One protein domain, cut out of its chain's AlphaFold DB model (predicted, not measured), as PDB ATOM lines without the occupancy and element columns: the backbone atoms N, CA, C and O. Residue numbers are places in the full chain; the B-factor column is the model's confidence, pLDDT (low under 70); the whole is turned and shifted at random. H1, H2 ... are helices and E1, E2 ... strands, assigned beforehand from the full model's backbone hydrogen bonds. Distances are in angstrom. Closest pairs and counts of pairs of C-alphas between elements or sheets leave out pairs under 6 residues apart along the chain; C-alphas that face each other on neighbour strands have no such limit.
ATOM      1  N   PHE A 199     235.876 249.398 261.765       96.56
ATOM      2  CA  PHE A 199     235.471 250.053 260.534       96.56
ATOM      3  C   PHE A 199     235.417 251.555 260.792       96.56
ATOM      4  O   PHE A 199     234.630 252.015 261.613       96.56
ATOM      5  N   ARG A 200     236.279 252.320 260.127       97.19
ATOM      6  CA  ARG A 200     236.409 253.766 260.294       97.19
ATOM      7  C   ARG A 200     236.037 254.471 259.000       97.19
ATOM      8  O   ARG A 200     236.528 254.102 257.939       97.19
ATOM      9  N   ILE A 201     235.209 255.501 259.099       97.44
ATOM     10  CA  ILE A 201     234.803 256.339 257.972       97.44
ATOM     11  C   ILE A 201     235.162 257.781 258.306       97.44
ATOM     12  O   ILE A 201     234.646 258.335 259.272       97.44
ATOM     13  N   THR A 202     236.030 258.400 257.518       97.62
ATOM     14  CA  THR A 202     236.271 259.845 257.575       97.62
ATOM     15  C   THR A 202     235.390 260.512 256.533       97.62
ATOM     16  O   THR A 202     235.586 260.304 255.338       97.62
ATOM     17  N   VAL A 203     234.400 261.272 256.989       97.88
ATOM     18  CA  VAL A 203     233.441 261.992 256.152       97.88
ATOM     19  C   VAL A 203     233.919 263.431 255.971       97.88
ATOM     20  O   VAL A 203     233.907 264.192 256.930       97.88
ATOM     21  N   ASP A 204     234.325 263.786 254.754       97.94
ATOM     22  CA  ASP A 204     234.568 265.156 254.281       97.94
ATOM     23  C   ASP A 204     233.253 265.697 253.704       97.94
ATOM     24  O   ASP A 204     232.878 265.385 252.569       97.94
ATOM     25  N   ASN A 205     232.492 266.429 254.519       97.94
ATOM     26  CA  ASN A 205     231.201 266.969 254.124       97.94
ATOM     27  C   ASN A 205     231.372 268.330 253.452       97.94
ATOM     28  O   ASN A 205     231.558 269.320 254.146       97.94
ATOM     29  N   ARG A 206     231.247 268.404 252.122       97.38
ATOM     30  CA  ARG A 206     231.324 269.671 251.367       97.38
ATOM     31  C   ARG A 206     229.962 270.275 251.029       97.38
ATOM     32  O   ARG A 206     229.893 271.219 250.243       97.38
ATOM     33  N   SER A 207     228.888 269.700 251.564       96.81
ATOM     34  CA  SER A 207     227.539 270.245 251.436       96.81
ATOM     35  C   SER A 207     227.284 271.359 252.445       96.81
ATOM     36  O   SER A 207     227.971 271.475 253.463       96.81
ATOM     37  N   ASP A 208     226.252 272.152 252.164       97.06
ATOM     38  CA  ASP A 208     225.703 273.136 253.100       97.06
ATOM     39  C   ASP A 208     224.835 272.488 254.199       97.06
ATOM     40  O   ASP A 208     224.312 273.182 255.071       97.06
ATOM     41  N   GLU A 209     224.681 271.161 254.177       96.75
ATOM     42  CA  GLU A 209     223.855 270.419 255.123       96.75
ATOM     43  C   GLU A 209     224.661 269.985 256.346       96.75
ATOM     44  O   GLU A 209     225.762 269.439 256.233       96.75
ATOM     45  N   THR A 210     224.071 270.158 257.527       97.38
ATOM     46  CA  THR A 210     224.513 269.463 258.738       97.38
ATOM     47  C   THR A 210     223.715 268.175 258.857       97.38
ATOM     48  O   THR A 210     222.489 268.219 258.866       97.38
ATOM     49  N   PHE A 211     224.389 267.034 258.967       96.75
ATOM     50  CA  PHE A 211     223.726 265.738 259.124       96.75
ATOM     51  C   PHE A 211     223.690 265.313 260.586       96.75
ATOM     52  O   PHE A 211     224.705 265.414 261.270       96.75
ATOM     53  N   VAL A 212     222.568 264.767 261.046       94.81
ATOM     54  CA  VAL A 212     222.403 264.165 262.376       94.81
ATOM     55  C   VAL A 212     222.055 262.688 262.244       94.81
ATOM     56  O   VAL A 212     221.421 262.281 261.274       94.81
ATOM     57  N   ALA A 213     222.511 261.864 263.190       91.50
ATOM     58  CA  ALA A 213     222.200 260.437 263.172       91.50
ATOM     59  C   ALA A 213     220.684 260.219 263.269       91.50
ATOM     60  O   ALA A 213     220.057 260.704 264.210       91.50
ATOM     61  N   ASP A 214     220.133 259.483 262.306       88.69
ATOM     62  CA  ASP A 214     218.700 259.195 262.216       88.69
ATOM     63  C   ASP A 214     218.428 257.731 262.570       88.69
ATOM     64  O   ASP A 214     217.626 257.432 263.455       88.69
ATOM     65  N   GLY A 215     219.197 256.807 261.985       87.12
ATOM     66  CA  GLY A 215     219.107 255.404 262.359       87.12
ATOM     67  C   GLY A 215     220.299 254.548 261.958       87.12
ATOM     68  O   GLY A 215     221.210 254.947 261.228       87.12
ATOM     69  N   GLU A 216     220.291 253.334 262.494       91.69
ATOM     70  CA  GLU A 216     221.330 252.338 262.295       91.69
ATOM     71  C   GLU A 216     220.737 250.927 262.289       91.69
ATOM     72  O   GLU A 216     219.703 250.656 262.901       91.69
ATOM     73  N   TRP A 217     221.430 250.007 261.629       87.88
ATOM     74  CA  TRP A 217     221.137 248.584 261.682       87.88
ATOM     75  C   TRP A 217     222.443 247.787 261.628       87.88
ATOM     76  O   TRP A 217     223.193 247.878 260.660       87.88
ATOM     77  N   PHE A 218     222.730 247.002 262.667       90.69
ATOM     78  CA  PHE A 218     223.946 246.191 262.761       90.69
ATOM     79  C   PHE A 218     223.611 244.705 262.727       90.69
ATOM     80  O   PHE A 218     222.925 244.192 263.613       90.69
ATOM     81  N   ASP A 219     224.186 243.994 261.763       86.56
ATOM     82  CA  ASP A 219     224.221 242.533 261.785       86.56
ATOM     83  C   ASP A 219     225.208 242.047 262.861       86.56
ATOM     84  O   ASP A 219     224.895 241.178 263.679       86.56
ATOM     85  N   SER A 220     226.381 242.690 262.921       89.50
ATOM     86  CA  SER A 220     227.431 242.442 263.916       89.50
ATOM     87  C   SER A 220     228.198 243.716 264.280       89.50
ATOM     88  O   SER A 220     228.365 244.622 263.463       89.50
ATOM     89  N   GLY A 221     228.705 243.774 265.511       92.12
ATOM     90  CA  GLY A 221     229.376 244.957 266.049       92.12
ATOM     91  C   GLY A 221     228.421 246.093 266.416       92.12
ATOM     92  O   GLY A 221     227.214 245.900 266.527       92.12
ATOM     93  N   ASN A 222     228.990 247.265 266.686       92.50
ATOM     94  CA  ASN A 222     228.269 248.459 267.118       92.50
ATOM     95  C   ASN A 222     229.102 249.720 266.834       92.50
ATOM     96  O   ASN A 222     230.258 249.639 266.403       92.50
ATOM     97  N   TRP A 223     228.543 250.890 267.134       93.50
ATOM     98  CA  TRP A 223     229.295 252.132 267.275       93.50
ATOM     99  C   TRP A 223     230.454 251.957 268.258       93.50
ATOM    100  O   TRP A 223     230.303 251.376 269.335       93.50
ATOM    101  N   ALA A 224     231.618 252.504 267.915       91.75
ATOM    102  CA  ALA A 224     232.727 252.536 268.849       91.75
ATOM    103  C   ALA A 224     232.340 253.363 270.096       91.75
ATOM    104  O   ALA A 224     231.718 254.426 269.961       91.75
ATOM    105  N   PRO A 225     232.702 252.917 271.316       83.75
ATOM    106  CA  PRO A 225     232.363 253.624 272.548       83.75
ATOM    107  C   PRO A 225     232.767 255.100 272.508       83.75
ATOM    108  O   PRO A 225     233.923 255.430 272.255       83.75
ATOM    109  N   GLY A 226     231.809 255.991 272.772       84.38
ATOM    110  CA  GLY A 226     232.030 257.442 272.766       84.38
ATOM    111  C   GLY A 226     232.134 258.081 271.378       84.38
ATOM    112  O   GLY A 226     232.245 259.300 271.304       84.38
ATOM    113  N   ASN A 227     232.046 257.296 270.300       81.44
ATOM    114  CA  ASN A 227     232.202 257.760 268.922       81.44
ATOM    115  C   ASN A 227     230.913 257.631 268.095       81.44
ATOM    116  O   ASN A 227     230.950 257.568 266.865       81.44
ATOM    117  N   ARG A 228     229.752 257.593 268.766       84.69
ATOM    118  CA  ARG A 228     228.467 257.739 268.079       84.69
ATOM    119  C   ARG A 228     228.391 259.152 267.516       84.69
ATOM    120  O   ARG A 228     228.326 260.123 268.273       84.69
ATOM    121  N   CYS A 229     228.442 259.249 266.193       86.62
ATOM    122  CA  CYS A 229     228.409 260.518 265.484       86.62
ATOM    123  C   CYS A 229     227.094 261.236 265.791       86.62
ATOM    124  O   CYS A 229     226.030 260.775 265.395       86.62
ATOM    125  N   LYS A 230     227.164 262.347 266.531       86.94
ATOM    126  CA  LYS A 230     225.977 263.154 266.850       86.94
ATOM    127  C   LYS A 230     225.586 264.045 265.681       86.94
ATOM    128  O   LYS A 230     224.408 264.151 265.368       86.94
ATOM    129  N   HIS A 231     226.581 264.674 265.064       93.94
ATOM    130  CA  HIS A 231     226.405 265.540 263.911       93.94
ATOM    131  C   HIS A 231     227.645 265.507 263.011       93.94
ATOM    132  O   HIS A 231     228.770 265.342 263.488       93.94
ATOM    133  N   ILE A 232     227.435 265.710 261.717       97.06
ATOM    134  CA  ILE A 232     228.466 266.016 260.726       97.06
ATOM    135  C   ILE A 232     228.187 267.439 260.267       97.06
ATOM    136  O   ILE A 232     227.192 267.682 259.589       97.06
ATOM    137  N   ALA A 233     229.026 268.382 260.691       97.56
ATOM    138  CA  ALA A 233     228.845 269.789 260.354       97.56
ATOM    139  C   ALA A 233     228.945 270.014 258.835       97.56
ATOM    140  O   ALA A 233     229.727 269.340 258.158       97.56
ATOM    141  N   ALA A 234     228.177 270.974 258.317       97.31
ATOM    142  CA  ALA A 234     228.364 271.504 256.967       97.31
ATOM    143  C   ALA A 234     229.811 271.991 256.775       97.31
ATOM    144  O   ALA A 234     230.376 272.621 257.675       97.31
ATOM    145  N   HIS A 235     230.412 271.703 255.616       97.50
ATOM    146  CA  HIS A 235     231.824 272.017 255.307       97.50
ATOM    147  C   HIS A 235     232.839 271.469 256.328       97.50
ATOM    148  O   HIS A 235     233.929 272.023 256.493       97.50
ATOM    149  N   GLY A 236     232.467 270.414 257.059       96.81
ATOM    150  CA  GLY A 236     233.248 269.822 258.140       96.81
ATOM    151  C   GLY A 236     233.788 268.433 257.809       96.81
ATOM    152  O   GLY A 236     233.246 267.714 256.973       96.81
ATOM    153  N   GLU A 237     234.838 268.033 258.524       97.44
ATOM    154  CA  GLU A 237     235.354 266.663 258.499       97.44
ATOM    155  C   GLU A 237     235.012 265.956 259.819       97.44
ATOM    156  O   GLU A 237     235.348 266.450 260.898       97.44
ATOM    157  N   THR A 238     234.367 264.791 259.742       97.12
ATOM    158  CA  THR A 238     233.993 263.984 260.914       97.12
ATOM    159  C   THR A 238     234.460 262.546 260.739       97.12
ATOM    160  O   THR A 238     234.297 261.954 259.679       97.12
ATOM    161  N   THR A 239     235.012 261.945 261.795       96.62
ATOM    162  CA  THR A 239     235.358 260.517 261.798       96.62
ATOM    163  C   THR A 239     234.314 259.710 262.556       96.62
ATOM    164  O   THR A 239     234.041 259.963 263.726       96.62
ATOM    165  N   ILE A 240     233.772 258.706 261.880       96.69
ATOM    166  CA  ILE A 240     232.829 257.723 262.392       96.69
ATOM    167  C   ILE A 240     233.577 256.408 262.594       96.69
ATOM    168  O   ILE A 240     234.371 256.008 261.743       96.69
ATOM    169  N   GLU A 241     233.337 255.719 263.708       96.44
ATOM    170  CA  GLU A 241     233.976 254.431 263.975       96.44
ATOM    171  C   GLU A 241     232.975 253.396 264.491       96.44
ATOM    172  O   GLU A 241     232.178 253.667 265.390       96.44
ATOM    173  N   PHE A 242     233.075 252.189 263.940       96.06
ATOM    174  CA  PHE A 242     232.356 250.989 264.339       96.06
ATOM    175  C   PHE A 242     233.355 249.906 264.734       96.06
ATOM    176  O   PHE A 242     234.440 249.808 264.155       96.06
ATOM    177  N   ASN A 243     233.004 249.058 265.693       95.50
ATOM    178  CA  ASN A 243     233.841 247.926 266.069       95.50
ATOM    179  C   ASN A 243     233.014 246.731 266.557       95.50
ATOM    180  O   ASN A 243     231.815 246.835 266.799       95.50
ATOM    181  N   ASN A 244     233.661 245.577 266.708       92.44
ATOM    182  CA  ASN A 244     233.012 244.354 267.185       92.44
ATOM    183  C   ASN A 244     232.817 244.285 268.717       92.44
ATOM    184  O   ASN A 244     232.500 243.220 269.228       92.44
ATOM    185  N   MET A 245     233.011 245.383 269.466       83.00
ATOM    186  CA  MET A 245     232.782 245.521 270.923       83.00
ATOM    187  C   MET A 245     233.192 244.319 271.802       83.00
ATOM    188  O   MET A 245     232.545 244.000 272.797       83.00
ATOM    189  N   GLY A 246     234.306 243.659 271.475       74.00
ATOM    190  CA  GLY A 246     234.811 242.520 272.247       74.00
ATOM    191  C   GLY A 246     234.176 241.173 271.894       74.00
ATOM    192  O   GLY A 246     234.580 240.159 272.466       74.00
ATOM    193  N   ASP A 247     233.262 241.128 270.924       79.75
ATOM    194  CA  ASP A 247     232.881 239.882 270.280       79.75
ATOM    195  C   ASP A 247     234.062 239.356 269.456       79.75
ATOM    196  O   ASP A 247     234.507 239.923 268.462       79.75
ATOM    197  N   THR A 248     234.609 238.244 269.926       80.75
ATOM    198  CA  THR A 248     235.805 237.611 269.365       80.75
ATOM    199  C   THR A 248     235.495 236.700 268.183       80.75
ATOM    200  O   THR A 248     236.419 236.225 267.520       80.75
ATOM    201  N   VAL A 249     234.209 236.413 267.955       83.44
ATOM    202  CA  VAL A 249     233.734 235.470 266.940       83.44
ATOM    203  C   VAL A 249     232.967 236.147 265.808       83.44
ATOM    204  O   VAL A 249     232.687 235.478 264.811       83.44
ATOM    205  N   SER A 250     232.706 237.452 265.901       88.75
ATOM    206  CA  SER A 250     232.117 238.245 264.821       88.75
ATOM    207  C   SER A 250     233.020 239.392 264.354       88.75
ATOM    208  O   SER A 250     233.963 239.820 265.029       88.75
ATOM    209  N   GLY A 251     232.778 239.820 263.113       93.50
ATOM    210  CA  GLY A 251     233.353 241.045 262.568       93.50
ATOM    211  C   GLY A 251     232.514 242.257 262.961       93.50
ATOM    212  O   GLY A 251     231.821 242.246 263.972       93.50
ATOM    213  N   VAL A 252     232.563 243.301 262.142       95.50
ATOM    214  CA  VAL A 252     231.647 244.440 262.254       95.50
ATOM    215  C   VAL A 252     230.936 244.624 260.924       95.50
ATOM    216  O   VAL A 252     231.586 244.679 259.887       95.50
ATOM    217  N   SER A 253     229.611 244.655 260.926       95.31
ATOM    218  CA  SER A 253     228.815 244.765 259.710       95.31
ATOM    219  C   SER A 253     227.461 245.378 260.009       95.31
ATOM    220  O   SER A 253     226.786 244.983 260.959       95.31
ATOM    221  N   GLY A 254     227.039 246.300 259.161       95.06
ATOM    222  CA  GLY A 254     225.776 246.991 259.326       95.06
ATOM    223  C   GLY A 254     225.573 248.058 258.269       95.06
ATOM    224  O   GLY A 254     226.258 248.103 257.249       95.06
ATOM    225  N   LEU A 255     224.612 248.918 258.540       95.31
ATOM    226  CA  LEU A 255     224.304 250.106 257.779       95.31
ATOM    227  C   LEU A 255     223.895 251.207 258.748       95.31
ATOM    228  O   LEU A 255     223.374 250.941 259.832       95.31
ATOM    229  N   ALA A 256     224.156 252.446 258.373       94.88
ATOM    230  CA  ALA A 256     223.725 253.604 259.133       94.88
ATOM    231  C   ALA A 256     223.314 254.709 258.172       94.88
ATOM    232  O   ALA A 256     223.805 254.784 257.041       94.88
ATOM    233  N   TRP A 257     222.403 255.557 258.627       95.00
ATOM    234  CA  TRP A 257     221.988 256.724 257.879       95.00
ATOM    235  C   TRP A 257     221.829 257.931 258.795       95.00
ATOM    236  O   TRP A 257     221.449 257.847 259.966       95.00
ATOM    237  N   LEU A 258     222.183 259.075 258.236       95.38
ATOM    238  CA  LEU A 258     222.043 260.380 258.841       95.38
ATOM    239  C   LEU A 258     221.101 261.206 257.974       95.38
ATOM    240  O   LEU A 258     221.079 261.037 256.756       95.38
ATOM    241  N   VAL A 259     220.356 262.107 258.595       95.00
ATOM    242  CA  VAL A 259     219.414 263.004 257.924       95.00
ATOM    243  C   VAL A 259     219.882 264.449 258.080       95.00
ATOM    244  O   VAL A 259     220.504 264.787 259.089       95.00
ATOM    245  N   SER A 260     219.627 265.304 257.089       96.38
ATOM    246  CA  SER A 260     219.852 266.744 257.235       96.38
ATOM    247  C   SER A 260     219.038 267.280 258.412       96.38
ATOM    248  O   SER A 260     217.825 267.092 258.488       96.38
ATOM    249  N   GLU A 261     219.719 267.984 259.311       94.19
ATOM    250  CA  GLU A 261     219.126 268.647 260.468       94.19
ATOM    251  C   GLU A 261     218.167 269.770 260.050       94.19
ATOM    252  O   GLU A 261     217.159 269.997 260.715       94.19
ATOM    253  N   GLN A 262     218.468 270.474 258.952       91.94
ATOM    254  CA  GLN A 262     217.693 271.639 258.519       91.94
ATOM    255  C   GLN A 262     216.486 271.248 257.673       91.94
ATOM    256  O   GLN A 262     215.386 271.746 257.906       91.94
ATOM    257  N   SER A 263     216.698 270.402 256.664       91.06
ATOM    258  CA  SER A 263     215.676 270.121 255.658       91.06
ATOM    259  C   SER A 263     214.917 268.825 255.915       91.06
ATOM    260  O   SER A 263     213.799 268.676 255.430       91.06
ATOM    261  N   GLN A 264     215.504 267.892 256.674       91.12
ATOM    262  CA  GLN A 264     214.963 266.552 256.925       91.12
ATOM    263  C   GLN A 264     214.618 265.745 255.656       91.12
ATOM    264  O   GLN A 264     213.909 264.746 255.720       91.12
ATOM    265  N   ASP A 265     215.135 266.162 254.497       90.06
ATOM    266  CA  ASP A 265     214.868 265.560 253.188       90.06
ATOM    267  C   ASP A 265     216.148 265.098 252.479       90.06
ATOM    268  O   ASP A 265     216.093 264.602 251.366       90.06
ATOM    269  N   LYS A 266     217.325 265.236 253.087       93.81
ATOM    270  CA  LYS A 266     218.590 264.759 252.514       93.81
ATOM    271  C   LYS A 266     219.195 263.738 253.443       93.81
ATOM    272  O   LYS A 266     219.313 263.995 254.640       93.81
ATOM    273  N   TYR A 267     219.619 262.613 252.888       95.50
ATOM    274  CA  TYR A 267     220.191 261.523 253.661       95.50
ATOM    275  C   TYR A 267     221.649 261.294 253.291       95.50
ATOM    276  O   TYR A 267     222.027 261.383 252.128       95.50
ATOM    277  N   LEU A 268     222.461 260.958 254.283       96.69
ATOM    278  CA  LEU A 268     223.772 260.352 254.101       96.69
ATOM    279  C   LEU A 268     223.671 258.926 254.622       96.69
ATOM    280  O   LEU A 268     223.583 258.715 255.827       96.69
ATOM    281  N   SER A 269     223.662 257.951 253.722       95.88
ATOM    282  CA  SER A 269     223.505 256.539 254.067       95.88
ATOM    283  C   SER A 269     224.719 255.746 253.623       95.88
ATOM    284  O   SER A 269     225.337 256.057 252.606       95.88
ATOM    285  N   PHE A 270     225.091 254.730 254.391       95.44
ATOM    286  CA  PHE A 270     226.178 253.840 254.020       95.44
ATOM    287  C   PHE A 270     225.995 252.455 254.628       95.44
ATOM    288  O   PHE A 270     225.494 252.296 255.742       95.44
ATOM    289  N   ILE A 271     226.427 251.449 253.874       95.56
ATOM    290  CA  ILE A 271     226.484 250.046 254.274       95.56
ATOM    291  C   ILE A 271     227.957 249.659 254.414       95.56
ATOM    292  O   ILE A 271     228.815 250.124 253.664       95.56
ATOM    293  N   PHE A 272     228.275 248.815 255.388       96.25
ATOM    294  CA  PHE A 272     229.650 248.415 255.649       96.25
ATOM    295  C   PHE A 272     229.747 246.995 256.190       96.25
ATOM    296  O   PHE A 272     228.851 246.480 256.861       96.25
ATOM    297  N   SER A 273     230.882 246.361 255.917       95.38
ATOM    298  CA  SER A 273     231.261 245.077 256.489       95.38
ATOM    299  C   SER A 273     232.780 244.977 256.620       95.38
ATOM    300  O   SER A 273     233.520 245.314 255.700       95.38
ATOM    301  N   ASN A 274     233.259 244.500 257.762       95.81
ATOM    302  CA  ASN A 274     234.624 244.049 258.011       95.81
ATOM    303  C   ASN A 274     234.547 242.707 258.764       95.81
ATOM    304  O   ASN A 274     234.603 242.674 260.002       95.81
ATOM    305  N   PRO A 275     234.327 241.594 258.037       92.19
ATOM    306  CA  PRO A 275     234.181 240.276 258.640       92.19
ATOM    307  C   PRO A 275     235.511 239.773 259.226       92.19
ATOM    308  O   PRO A 275     236.595 240.154 258.793       92.19
ATOM    309  N   LEU A 276     235.462 238.826 260.175       88.94
ATOM    310  CA  LEU A 276     236.686 238.183 260.687       88.94
ATOM    311  C   LEU A 276     237.480 237.454 259.602       88.94
ATOM    312  O   LEU A 276     238.708 237.395 259.674       88.94
ATOM    313  N   ALA A 277     236.774 236.882 258.630       84.62
ATOM    314  CA  ALA A 277     237.347 236.184 257.496       84.62
ATOM    315  C   ALA A 277     236.591 236.580 256.227       84.62
ATOM    316  O   ALA A 277     235.417 236.252 256.073       84.62
ATOM    317  N   GLY A 278     237.283 237.234 255.304       84.75
ATOM    318  CA  GLY A 278     236.697 237.758 254.078       84.75
ATOM    319  C   GLY A 278     237.271 239.126 253.753       84.75
ATOM    320  O   GLY A 278     238.164 239.606 254.451       84.75
ATOM    321  N   GLU A 279     236.761 239.715 252.684       86.25
ATOM    322  CA  GLU A 279     237.045 241.097 252.321       86.25
ATOM    323  C   GLU A 279     235.974 242.004 252.919       86.25
ATOM    324  O   GLU A 279     234.847 241.572 253.175       86.25
ATOM    325  N   GLY A 280     236.360 243.246 253.201       90.31
ATOM    326  CA  GLY A 280     235.409 244.254 253.632       90.31
ATOM    327  C   GLY A 280     234.542 244.729 252.474       90.31
ATOM    328  O   GLY A 280     234.959 244.678 251.322       90.31
ATOM    329  N   ILE A 281     233.348 245.210 252.797       93.50
ATOM    330  CA  ILE A 281     232.409 245.799 251.839       93.50
ATOM    331  C   ILE A 281     232.092 247.207 252.329       93.50
ATOM    332  O   ILE A 281     231.974 247.423 253.538       93.50
ATOM    333  N   PHE A 282     231.968 248.155 251.407       95.06
ATOM    334  CA  PHE A 282     231.513 249.507 251.694       95.06
ATOM    335  C   PHE A 282     230.749 250.059 250.500       95.06
ATOM    336  O   PHE A 282     231.249 249.971 249.386       95.06
ATOM    337  N   GLU A 283     229.591 250.656 250.747       94.56
ATOM    338  CA  GLU A 283     228.912 251.523 249.784       94.56
ATOM    339  C   GLU A 283     228.262 252.685 250.531       94.56
ATOM    340  O   GLU A 283     227.890 252.551 251.699       94.56
ATOM    341  N   ALA A 284     228.136 253.831 249.866       95.69
ATOM    342  CA  ALA A 284     227.571 255.039 250.453       95.69
ATOM    343  C   ALA A 284     226.807 255.858 249.418       95.69
ATOM    344  O   ALA A 284     227.219 255.919 248.266       95.69
ATOM    345  N   TRP A 285     225.755 256.542 249.860       95.38
ATOM    346  CA  TRP A 285     224.909 257.430 249.064       95.38
ATOM    347  C   TRP A 285     224.674 258.729 249.829       95.38
ATOM    348  O   TRP A 285     224.501 258.702 251.052       95.38
ATOM    349  N   ALA A 286     224.629 259.861 249.126       95.81
ATOM    350  CA  ALA A 286     224.221 261.134 249.709       95.81
ATOM    351  C   ALA A 286     223.135 261.815 248.859       95.81
ATOM    352  O   ALA A 286     223.221 261.855 247.634       95.81
ATOM    353  N   GLY A 287     222.113 262.364 249.511       93.00
ATOM    354  CA  GLY A 287     220.898 262.862 248.866       93.00
ATOM    355  C   GLY A 287     219.748 261.864 249.003       93.00
ATOM    356  O   GLY A 287     219.341 261.552 250.122       93.00
ATOM    357  N   GLU A 288     219.229 261.369 247.878       86.12
ATOM    358  CA  GLU A 288     218.176 260.344 247.857       86.12
ATOM    359  C   GLU A 288     218.744 258.976 248.283       86.12
ATOM    360  O   GLU A 288     219.606 258.437 247.580       86.12
ATOM    361  N   PRO A 289     218.293 258.388 249.410       80.50
ATOM    362  CA  PRO A 289     218.724 257.052 249.793       80.50
ATOM    363  C   PRO A 289     218.188 256.006 248.800       80.50
ATOM    364  O   PRO A 289     217.136 256.208 248.180       80.50
ATOM    365  N   PRO A 290     218.878 254.862 248.643       82.38
ATOM    366  CA  PRO A 290     218.338 253.749 247.875       82.38
ATOM    367  C   PRO A 290     217.020 253.259 248.488       82.38
ATOM    368  O   PRO A 290     216.798 253.380 249.693       82.38
ATOM    369  N   TYR A 291     216.158 252.682 247.642       78.38
ATOM    370  CA  TYR A 291     214.791 252.297 248.016       78.38
ATOM    371  C   TYR A 291     214.729 251.419 249.267       78.38
ATOM    372  O   TYR A 291     213.859 251.582 250.121       78.38
ATOM    373  N   ASP A 292     215.669 250.487 249.355       80.75
ATOM    374  CA  ASP A 292     215.785 249.554 250.455       80.75
ATOM    375  C   ASP A 292     217.276 249.298 250.717       80.75
ATOM    376  O   ASP A 292     217.923 248.480 250.060       80.75
ATOM    377  N   LEU A 293     217.828 250.035 251.686       80.38
ATOM    378  CA  LEU A 293     219.223 249.900 252.124       80.38
ATOM    379  C   LEU A 293     219.573 248.461 252.533       80.38
ATOM    380  O   LEU A 293     220.721 248.036 252.389       80.38
ATOM    381  N   LYS A 294     218.596 247.702 253.042       76.44
ATOM    382  CA  LYS A 294     218.784 246.320 253.477       76.44
ATOM    383  C   LYS A 294     218.940 245.392 252.273       76.44
ATOM    384  O   LYS A 294     219.858 244.573 252.268       76.44
ATOM    385  N   ILE A 295     218.117 245.565 251.238       83.19
ATOM    386  CA  ILE A 295     218.270 244.840 249.968       83.19
ATOM    387  C   ILE A 295     219.617 245.162 249.314       83.19
ATOM    388  O   ILE A 295     220.295 244.244 248.858       83.19
ATOM    389  N   GLU A 296     220.038 246.430 249.294       81.44
ATOM    390  CA  GLU A 296     221.348 246.801 248.738       81.44
ATOM    391  C   GLU A 296     222.501 246.134 249.495       81.44
ATOM    392  O   GLU A 296     223.435 245.609 248.885       81.44
ATOM    393  N   TRP A 297     222.411 246.064 250.824       82.88
ATOM    394  CA  TRP A 297     223.384 245.340 251.639       82.88
ATOM    395  C   TRP A 297     223.403 243.834 251.340       82.88
ATOM    396  O   TRP A 297     224.477 243.262 251.125       82.88
ATOM    397  N   ASP A 298     222.234 243.194 251.257       80.69
ATOM    398  CA  ASP A 298     222.123 241.771 250.923       80.69
ATOM    399  C   ASP A 298     222.667 241.484 249.504       80.69
ATOM    400  O   ASP A 298     223.351 240.477 249.288       80.69
ATOM    401  N   ASN A 299     222.434 242.385 248.544       84.69
ATOM    402  CA  ASN A 299     222.958 242.299 247.177       84.69
ATOM    403  C   ASN A 299     224.483 242.457 247.126       84.69
ATOM    404  O   ASN A 299     225.162 241.702 246.420       84.69
ATOM    405  N   ALA A 300     225.036 243.404 247.888       80.88
ATOM    406  CA  ALA A 300     226.478 243.613 247.987       80.88
ATOM    407  C   ALA A 300     227.172 242.378 248.589       80.88
ATOM    408  O   ALA A 300     228.167 241.886 248.047       80.88
ATOM    409  N   ALA A 301     226.593 241.798 249.646       77.44
ATOM    410  CA  ALA A 301     227.092 240.571 250.263       77.44
ATOM    411  C   ALA A 301     227.046 239.366 249.303       77.44
ATOM    412  O   ALA A 301     228.002 238.585 249.224       77.44
ATOM    413  N   GLN A 302     225.960 239.218 248.539       84.38
ATOM    414  CA  GLN A 302     225.836 238.164 247.526       84.38
ATOM    415  C   GLN A 302     226.879 238.321 246.415       84.38
ATOM    416  O   GLN A 302     227.531 237.338 246.048       84.38
ATOM    417  N   SER A 303     227.074 239.546 245.926       81.94
ATOM    418  CA  SER A 303     228.037 239.861 244.867       81.94
ATOM    419  C   SER A 303     229.467 239.511 245.288       81.94
ATOM    420  O   SER A 303     230.158 238.786 244.566       81.94
ATOM    421  N   ALA A 304     229.874 239.894 246.503       78.38
ATOM    422  CA  ALA A 304     231.187 239.553 247.055       78.38
ATOM    423  C   ALA A 304     231.414 238.026 247.149       78.38
ATOM    424  O   ALA A 304     232.478 237.504 246.797       78.38
ATOM    425  N   GLU A 305     230.401 237.257 247.566       81.81
ATOM    426  CA  GLU A 305     230.512 235.794 247.639       81.81
ATOM    427  C   GLU A 305     230.540 235.136 246.245       81.81
ATOM    428  O   GLU A 305     231.214 234.115 246.042       81.81
ATOM    429  N   GLU A 306     229.843 235.693 245.252       86.69
ATOM    430  CA  GLU A 306     229.937 235.231 243.867       86.69
ATOM    431  C   GLU A 306     231.322 235.455 243.262       86.69
ATOM    432  O   GLU A 306     231.861 234.546 242.614       86.69
ATOM    433  N   GLU A 307     231.924 236.621 243.485       82.50
ATOM    434  CA  GLU A 307     233.285 236.922 243.039       82.50
ATOM    435  C   GLU A 307     234.297 235.967 243.661       82.50
ATOM    436  O   GLU A 307     235.076 235.329 242.946       82.50
ATOM    437  N   ARG A 308     234.177 235.706 244.963       79.56
ATOM    438  CA  ARG A 308     234.989 234.704 245.659       79.56
ATOM    439  C   ARG A 308     234.844 233.305 245.055       79.56
ATOM    440  O   ARG A 308     235.814 232.548 244.926       79.56
ATOM    441  N   LYS A 309     233.626 232.909 244.667       86.69
ATOM    442  CA  LYS A 309     233.387 231.632 243.969       86.69
ATOM    443  C   LYS A 309     234.029 231.626 242.579       86.69
ATOM    444  O   LYS A 309     234.557 230.582 242.177       86.69
ATOM    445  N   LYS A 310     233.996 232.743 241.842       88.44
ATOM    446  CA  LYS A 310     234.665 232.897 240.535       88.44
ATOM    447  C   LYS A 310     236.187 232.799 240.687       88.44
ATOM    448  O   LYS A 310     236.808 232.040 239.941       88.44
ATOM    449  N   GLU A 311     236.770 233.442 241.696       83.81
ATOM    450  CA  GLU A 311     238.207 233.401 241.978       83.81
ATOM    451  C   GLU A 311     238.674 231.981 242.334       83.81
ATOM    452  O   GLU A 311     239.583 231.441 241.699       83.81
ATOM    453  N   LYS A 312     237.970 231.290 243.244       87.31
ATOM    454  CA  LYS A 312     238.250 229.880 243.579       87.31
ATOM    455  C   LYS A 312     238.173 228.964 242.352       87.31
ATOM    456  O   LYS A 312     238.989 228.049 242.203       87.31
ATOM    457  N   LYS A 313     237.206 229.190 241.451       90.19
ATOM    458  CA  LYS A 313     237.091 228.446 240.181       90.19
ATOM    459  C   LYS A 313     238.259 228.753 239.238       90.19
ATOM    460  O   LYS A 313     238.778 227.819 238.624       90.19
ATOM    461  N   SER A 314     238.677 230.015 239.136       86.62
ATOM    462  CA  SER A 314     239.829 230.440 238.328       86.62
ATOM    463  C   SER A 314     241.128 229.807 238.838       86.62
ATOM    464  O   SER A 314     241.834 229.138 238.079       86.62
ATOM    465  N   HIS A 315     241.368 229.873 240.150       84.75
ATOM    466  CA  HIS A 315     242.541 229.282 240.791       84.75
ATOM    467  C   HIS A 315     242.594 227.760 240.580       84.75
ATOM    468  O   HIS A 315     243.634 227.200 240.231       84.75
TER     469      HIS A 315
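This is residues 199 to 315 of the 611 residues of an uncharacterized protein of Perkinsus olseni (UniProt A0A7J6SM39). A twisted sheet of four strands, E2, E4, E5 and E6, has a small two-stranded sheet, E1 and E3, over part of one face, a sandwich only partly face to face. Over the other face runs one long helix, H1, slantwise past the sheet, with its last residues, 309 to 315, sticking out. The printed part has 117 residues, with six named strands and then one named helix along the chain; both sheets are antiparallel, the larger in the order E2, E4, E5, E6. The class is mixed, helices and strands. The whole is compact, with a radius of gyration of the C-alphas of 15.4 A, yet elongated in outline, spanning 51 by 31 by 21 A.

Find C-alpha 199 at (235.471, 250.053, 260.534), where E1 begins; it runs to residue 205. E2 follows at residues 211 to 220, 24.1 A long, and bends by 58 degrees at residue 214. E3 is residues 237 to 243. Look for C-alpha 252 at (231.647, 244.440, 262.254), where E4 begins; it runs 25.7 A to residue 260. Next come E5, residues 267 to 274, 23.1 A long, and E6, residues 281 to 287. H1, residues 293 to 315, is 33.1 A long and ends with C-alpha 315 at (242.541, 229.282, 240.791).

Start with E1 and E3, antiparallel neighbours: N 199 and O 242 are 2.8 A apart, within hydrogen-bond range. Their sheet and the sheet E2 E4 E5 E6 form a sandwich, two sheets face to face, with best planes 21 degrees apart. Between them, the C-alphas of Asn 243 and Val 252, the closest of E3 and E4, are 5.6 A apart. E2, an edge strand, is antiparallel to E4, with N 217 and O 255 at 2.8 A. E4, E5 and E6 form a meander, each strand the antiparallel neighbour of the one before; E4 and E5 are a hairpin, with N 258 and O 268 at 2.8 A, and so are E5 and E6, with N 271 and O 283 at 2.8 A. H1 is on one face of this sheet, making two layers, helix and sheet, at a height over the sheet of 9.4 A. It lies over E5 and E6, slantwise to the strands, at 35 degrees to E5 on the local plane. The closest C-alphas of E5 and H1, those of Ile 271 and Trp 297, are 6.2 A apart. In H1 every O i to N i+4 pair is within hydrogen-bond range.

The two C-alphas farthest apart, those of Gln 262 and His 315, are 52.2 A apart. The printed part has no cut. The link from E2 to E3, residues 221 to 236, is long; within it, residues 231 to 232 pair antiparallel with residues 211 to 212 of E2, and residues 222 to 223 with residues 242 to 243 of E3. Mean pLDDT of the printed part is 90.3, and no printed residue is under 70.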